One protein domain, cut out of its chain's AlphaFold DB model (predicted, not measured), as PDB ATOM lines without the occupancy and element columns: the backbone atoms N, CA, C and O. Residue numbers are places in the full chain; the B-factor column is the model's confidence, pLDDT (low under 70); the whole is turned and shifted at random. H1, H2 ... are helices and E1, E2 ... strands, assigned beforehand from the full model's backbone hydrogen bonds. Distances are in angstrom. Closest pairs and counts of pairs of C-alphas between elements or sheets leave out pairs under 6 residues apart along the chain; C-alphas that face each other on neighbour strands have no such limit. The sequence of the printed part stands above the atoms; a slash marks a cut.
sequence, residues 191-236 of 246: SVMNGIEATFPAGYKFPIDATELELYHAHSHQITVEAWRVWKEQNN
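Overview. This is residues 191 to 236 of the 246 residues of an uncharacterized protein of Glarea lozoyensis (strain ATCC 20868 / MF5171) (UniProt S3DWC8). A short helix, H1, lies in the middle, with a small two-stranded hairpin, E1 and E2, to one side of it and a second helix, H2, leading away on the other side. The two helices make a corner close to a right angle, and a long loop, residues 200 to 211, swings out from the hairpin and comes back to the beginning of H1. The printed part has 46 residues with two named strands followed by two named helices, in the order E1, E2, H1, H2; the sheet, in the order E1 - E2, is antiparallel, and the class is mixed, helices and strands. The whole is compact, with a radius of gyration of the C-alphas of 10.5 A, and its C-alphas span 29 by 22 by 18 A.

Arrangement. The printed part begins with strand E1, residues 191 to 193, which forms a hairpin with strand E2, residues 196 to 199. They are antiparallel neighbours, with 151 degrees between their directions. The C-alphas of Val 192 and Glu 197 face each other at 4.7 A. N 198 and O 191 are within hydrogen-bond range at 2.9 A, and so are N 196 and O 193 at 3.0 A. Next comes helix H1, residues 212 to 220. The closest C-alphas of E2 and H1 are those of Ala 198 and His 219, 6.7 A apart. The closest of E1 and H1 are those of Met 193 and Tyr 216, at 7.7 A. H1 and helix H2, residues 225 to 234, touch, with the C-alphas of Ala 218 and Val 225 closest at 5.1 A. Their lines are about perpendicular, at 85 degrees. H2 is apart from E1 and from E2. In H1 and H2 every O i to N i+4 pair is within hydrogen-bond range.

Along the chain. E1 starts at C-alpha 191, at (-21.253, 21.148, 10.251), and is 6.2 A from first to last C-alpha. E2 is 9.3 A long. H1 runs 12.3 A from C-alpha 212, at (-25.626, 24.615, 20.443), to C-alpha 220. H2, the longest helix with 10 residues, is 14.3 A long and ends at C-alpha 234, at (-41.710, 12.795, 26.966).

Size, cuts and confidence. The two C-alphas farthest apart are those of Ala 202 and Asn 236, at 30.7 A. The printed part has no cut. The link from E2 to H1 is long, with 12 residues; those from E1 to E2 and from H1 to H2 are tight. The mean pLDDT of the printed part is 75.5, and confidence is low, under 70, at residues 191 to 204 and at residue 206.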
ATOM      1  N   SER A 191     -21.576  20.188   9.196       49.88
ATOM      2  CA  SER A 191     -21.253  21.148  10.251       49.88
ATOM      3  C   SER A 191     -20.290  20.488  11.230       49.88
ATOM      4  O   SER A 191     -20.563  19.397  11.731       49.88
ATOM      5  N   VAL A 192     -19.144  21.120  11.481       48.16
ATOM      6  CA  VAL A 192     -18.156  20.632  12.450       48.16
ATOM      7  C   VAL A 192     -18.390  21.363  13.767       48.16
ATOM      8  O   VAL A 192     -17.941  22.494  13.936       48.16
ATOM      9  N   MET A 193     -19.078  20.717  14.709       49.22
ATOM     10  CA  MET A 193     -19.141  21.170  16.103       49.22
ATOM     11  C   MET A 193     -18.184  20.319  16.940       49.22
ATOM     12  O   MET A 193     -18.261  19.094  16.937       49.22
ATOM     13  N   ASN A 194     -17.245  20.965  17.638       49.97
ATOM     14  CA  ASN A 194     -16.274  20.335  18.548       49.97
ATOM     15  C   ASN A 194     -15.484  19.147  17.954       49.97
ATOM     16  O   ASN A 194     -15.149  18.198  18.660       49.97
ATOM     17  N   GLY A 195     -15.172  19.197  16.656       49.47
ATOM     18  CA  GLY A 195     -14.419  18.140  15.967       49.47
ATOM     19  C   GLY A 195     -15.242  16.899  15.608       49.47
ATOM     20  O   GLY A 195     -14.673  15.923  15.126       49.47
ATOM     21  N   ILE A 196     -16.562  16.934  15.809       49.38
ATOM     22  CA  ILE A 196     -17.491  15.906  15.346       49.38
ATOM     23  C   ILE A 196     -18.119  16.420  14.046       49.38
ATOM     24  O   ILE A 196     -18.792  17.452  14.038       49.38
ATOM     25  N   GLU A 197     -17.845  15.734  12.932       54.16
ATOM     26  CA  GLU A 197     -18.544  15.975  11.667       54.16
ATOM     27  C   GLU A 197     -19.993  15.521  11.820       54.16
ATOM     28  O   GLU A 197     -20.288  14.326  11.882       54.16
ATOM     29  N   ALA A 198     -20.902  16.487  11.884       58.22
ATOM     30  CA  ALA A 198     -22.319  16.215  11.889       58.22
ATOM     31  C   ALA A 198     -22.851  16.256  10.452       58.22
ATOM     32  O   ALA A 198     -22.929  17.317   9.828       58.22
ATOM     33  N   THR A 199     -23.196  15.076   9.932       57.25
ATOM     34  CA  THR A 199     -23.835  14.913   8.622       57.25
ATOM     35  C   THR A 199     -25.344  14.979   8.792       57.25
ATOM     36  O   THR A 199     -25.956  14.067   9.353       57.25
ATOM     37  N   PHE A 200     -25.952  16.052   8.295       63.47
ATOM     38  CA  PHE A 200     -27.404  16.197   8.286       63.47
ATOM     39  C   PHE A 200     -27.982  15.737   6.942       63.47
ATOM     40  O   PHE A 200     -27.320  15.879   5.908       63.47
ATOM     41  N   PRO A 201     -29.211  15.187   6.929       62.84
ATOM     42  CA  PRO A 201     -29.906  14.875   5.688       62.84
ATOM     43  C   PRO A 201     -29.967  16.096   4.765       62.84
ATOM     44  O   PRO A 201     -30.135  17.228   5.226       62.84
ATOM     45  N   ALA A 202     -29.857  15.870   3.456       52.94
ATOM     46  CA  ALA A 202     -30.027  16.929   2.469       52.94
ATOM     47  C   ALA A 202     -31.401  17.604   2.654       52.94
ATOM     48  O   ALA A 202     -32.423  16.929   2.782       52.94
ATOM     49  N   GLY A 203     -31.415  18.939   2.730       67.19
ATOM     50  CA  GLY A 203     -32.622  19.730   2.997       67.19
ATOM     51  C   GLY A 203     -32.962  19.941   4.478       67.19
ATOM     52  O   GLY A 203     -33.981  20.567   4.774       67.19
ATOM     53  N   TYR A 204     -32.129  19.470   5.414       65.00
ATOM     54  CA  TYR A 204     -32.328  19.743   6.836       65.00
ATOM     55  C   TYR A 204     -32.132  21.233   7.144       65.00
ATOM     56  O   TYR A 204     -31.056  21.795   6.937       65.00
ATOM     57  N   LYS A 205     -33.187  21.878   7.649       70.56
ATOM     58  CA  LYS A 205     -33.137  23.256   8.138       70.56
ATOM     59  C   LYS A 205     -32.943  23.223   9.645       70.56
ATOM     60  O   LYS A 205     -33.790  22.691  10.360       70.56
ATOM     61  N   PHE A 206     -31.846  23.803  10.121       68.44
ATOM     62  CA  PHE A 206     -31.691  24.037  11.549       68.44
ATOM     63  C   PHE A 206     -32.761  25.021  12.018       68.44
ATOM     64  O   PHE A 206     -32.941  26.064  11.376       68.44
ATOM     65  N   PRO A 207     -33.460  24.723  13.124       76.44
ATOM     66  CA  PRO A 207     -34.293  25.719  13.769       76.44
ATOM     67  C   PRO A 207     -33.411  26.911  14.168       76.44
ATOM     68  O   PRO A 207     -32.350  26.729  14.763       76.44
ATOM     69  N   ILE A 208     -33.823  28.130  13.805       73.75
ATOM     70  CA  ILE A 208     -33.066  29.372  14.075       73.75
ATOM     71  C   ILE A 208     -32.927  29.610  15.591       73.75
ATOM     72  O   ILE A 208     -32.011  30.284  16.049       73.75
ATOM     73  N   ASP A 209     -33.839  29.033  16.364       83.44
ATOM     74  CA  ASP A 209     -33.940  29.081  17.818       83.44
ATOM     75  C   ASP A 209     -33.222  27.919  18.529       83.44
ATOM     76  O   ASP A 209     -33.307  27.803  19.751       83.44
ATOM     77  N   ALA A 210     -32.553  27.026  17.797       82.25
ATOM     78  CA  ALA A 210     -31.875  25.888  18.400       82.25
ATOM     79  C   ALA A 210     -30.554  26.306  19.062       82.25
ATOM     80  O   ALA A 210     -29.704  26.954  18.452       82.25
ATOM     81  N   THR A 211     -30.368  25.908  20.322       85.44
ATOM     82  CA  THR A 211     -29.110  26.158  21.041       85.44
ATOM     83  C   THR A 211     -28.033  25.152  20.628       85.44
ATOM     84  O   THR A 211     -28.342  24.028  20.233       85.44
ATOM     85  N   GLU A 212     -26.752  25.517  20.759       80.44
ATOM     86  CA  GLU A 212     -25.626  24.615  20.443       80.44
ATOM     87  C   GLU A 212     -25.704  23.289  21.217       80.44
ATOM     88  O   GLU A 212     -25.389  22.227  20.682       80.44
ATOM     89  N   LEU A 213     -26.192  23.341  22.460       82.50
ATOM     90  CA  LEU A 213     -26.383  22.169  23.309       82.50
ATOM     91  C   LEU A 213     -27.480  21.240  22.767       82.50
ATOM     92  O   LEU A 213     -27.309  20.022  22.731       82.50
ATOM     93  N   GLU A 214     -28.591  21.802  22.283       86.06
ATOM     94  CA  GLU A 214     -29.647  21.019  21.636       86.06
ATOM     95  C   GLU A 214     -29.169  20.374  20.336       86.06
ATOM     96  O   GLU A 214     -29.517  19.225  20.070       86.06
ATOM     97  N   LEU A 215     -28.346  21.079  19.554       86.12
ATOM     98  CA  LEU A 215     -27.722  20.518  18.356       86.12
ATOM     99  C   LEU A 215     -26.799  19.351  18.710       86.12
ATOM    100  O   LEU A 215     -26.873  18.306  18.063       86.12
ATOM    101  N   TYR A 216     -25.963  19.510  19.739       84.50
ATOM    102  CA  TYR A 216     -25.050  18.467  20.197       84.50
ATOM    103  C   TYR A 216     -25.800  17.200  20.611       84.50
ATOM    104  O   TYR A 216     -25.467  16.108  20.151       84.50
ATOM    105  N   HIS A 217     -26.844  17.338  21.431       86.62
ATOM    106  CA  HIS A 217     -27.623  16.189  21.876       86.62
ATOM    107  C   HIS A 217     -28.444  15.555  20.752       86.62
ATOM    108  O   HIS A 217     -28.452  14.335  20.600       86.62
ATOM    109  N   ALA A 218     -29.100  16.356  19.912       87.06
ATOM    110  CA  ALA A 218     -29.803  15.822  18.750       87.06
ATOM    111  C   ALA A 218     -28.847  15.004  17.864       87.06
ATOM    112  O   ALA A 218     -29.164  13.882  17.464       87.06
ATOM    113  N   HIS A 219     -27.629  15.514  17.659       83.19
ATOM    114  CA  HIS A 219     -26.598  14.828  16.895       83.19
ATOM    115  C   HIS A 219     -26.092  13.545  17.573       83.19
ATOM    116  O   HIS A 219     -26.021  12.506  16.916       83.19
ATOM    117  N   SER A 220     -25.797  13.571  18.878       83.50
ATOM    118  CA  SER A 220     -25.336  12.380  19.609       83.50
ATOM    119  C   SER A 220     -26.364  11.249  19.582       83.50
ATOM    120  O   SER A 220     -26.002  10.074  19.613       83.50
ATOM    121  N   HIS A 221     -27.646  11.604  19.491       84.12
ATOM    122  CA  HIS A 221     -28.758  10.668  19.383       84.12
ATOM    123  C   HIS A 221     -29.166  10.351  17.933       84.12
ATOM    124  O   HIS A 221     -30.082   9.558  17.737       84.12
ATOM    125  N   GLN A 222     -28.483  10.914  16.926       84.44
ATOM    126  CA  GLN A 222     -28.801  10.772  15.495       84.44
ATOM    127  C   GLN A 222     -30.264  11.107  15.155       84.44
ATOM    128  O   GLN A 222     -30.875  10.495  14.277       84.44
ATOM    129  N   ILE A 223     -30.837  12.086  15.852       86.00
ATOM    130  CA  ILE A 223     -32.199  12.572  15.626       86.00
ATOM    131  C   ILE A 223     -32.190  14.062  15.282       86.00
ATOM    132  O   ILE A 223     -31.177  14.750  15.387       86.00
ATOM    133  N   THR A 224     -33.332  14.577  14.839       88.06
ATOM    134  CA  THR A 224     -33.496  16.013  14.590       88.06
ATOM    135  C   THR A 224     -33.618  16.780  15.909       88.06
ATOM    136  O   THR A 224     -34.039  16.224  16.923       88.06
ATOM    137  N   VAL A 225     -33.304  18.081  15.901       87.31
ATOM    138  CA  VAL A 225     -33.488  18.955  17.078       87.31
ATOM    139  C   VAL A 225     -34.940  18.944  17.573       87.31
ATOM    140  O   VAL A 225     -35.184  18.904  18.776       87.31
ATOM    141  N   GLU A 226     -35.920  18.904  16.668       87.38
ATOM    142  CA  GLU A 226     -37.337  18.788  17.038       87.38
ATOM    143  C   GLU A 226     -37.651  17.451  17.716       87.38
ATOM    144  O   GLU A 226     -38.293  17.427  18.765       87.38
ATOM    145  N   ALA A 227     -37.148  16.340  17.169       86.31
ATOM    146  CA  ALA A 227     -37.309  15.026  17.783       86.31
ATOM    147  C   ALA A 227     -36.633  14.965  19.162       86.31
ATOM    148  O   ALA A 227     -37.179  14.360  20.081       86.31
ATOM    149  N   TRP A 228     -35.492  15.640  19.334       87.88
ATOM    150  CA  TRP A 228     -34.834  15.791  20.630       87.88
ATOM    151  C   TRP A 228     -35.689  16.576  21.629       87.88
ATOM    152  O   TRP A 228     -35.821  16.160  22.777       87.88
ATOM    153  N   ARG A 229     -36.335  17.670  21.210       89.62
ATOM    154  CA  ARG A 229     -37.257  18.438  22.069       89.62
ATOM    155  C   ARG A 229     -38.465  17.608  22.504       89.62
ATOM    156  O   ARG A 229     -38.757  17.560  23.696       89.62
ATOM    157  N   VAL A 230     -39.100  16.898  21.570       90.19
ATOM    158  CA  VAL A 230     -40.221  15.988  21.873       90.19
ATOM    159  C   VAL A 230     -39.775  14.876  22.823       90.19
ATOM    160  O   VAL A 230     -40.468  14.563  23.788       90.19
ATOM    161  N   TRP A 231     -38.593  14.304  22.591       91.06
ATOM    162  CA  TRP A 231     -38.024  13.289  23.470       91.06
ATOM    163  C   TRP A 231     -37.763  13.834  24.882       91.06
ATOM    164  O   TRP A 231     -38.117  13.168  25.857       91.06
ATOM    165  N   LYS A 232     -37.219  15.053  25.021       90.06
ATOM    166  CA  LYS A 232     -37.026  15.708  26.328       90.06
ATOM    167  C   LYS A 232     -38.345  15.868  27.081       90.06
ATOM    168  O   LYS A 232     -38.409  15.544  28.267       90.06
ATOM    169  N   GLU A 233     -39.390  16.321  26.392       87.00
ATOM    170  CA  GLU A 233     -40.721  16.523  26.972       87.00
ATOM    171  C   GLU A 233     -41.351  15.197  27.427       87.00
ATOM    172  O   GLU A 233     -41.834  15.094  28.553       87.00
ATOM    173  N   GLN A 234     -41.238  14.140  26.615       86.88
ATOM    174  CA  GLN A 234     -41.710  12.795  26.966       86.88
ATOM    175  C   GLN A 234     -40.961  12.178  28.157       86.88
ATOM    176  O   GLN A 234     -41.550  11.426  28.933       86.88
ATOM    177  N   ASN A 235     -39.672  12.487  28.315       85.56
ATOM    178  CA  ASN A 235     -38.822  11.913  29.362       85.56
ATOM    179  C   ASN A 235     -38.674  12.820  30.596       85.56
ATOM    180  O   ASN A 235     -37.912  12.487  31.503       85.56
ATOM    181  N   ASN A 236     -39.391  13.951  30.664       83.25
ATOM    182  CA  ASN A 236     -39.215  14.977  31.703       83.25
ATOM    183  C   ASN A 236     -37.741  15.383  31.910       83.25
ATOM    184  O   ASN A 236     -37.316  15.679  33.033       83.25
TER     185      ASN A 236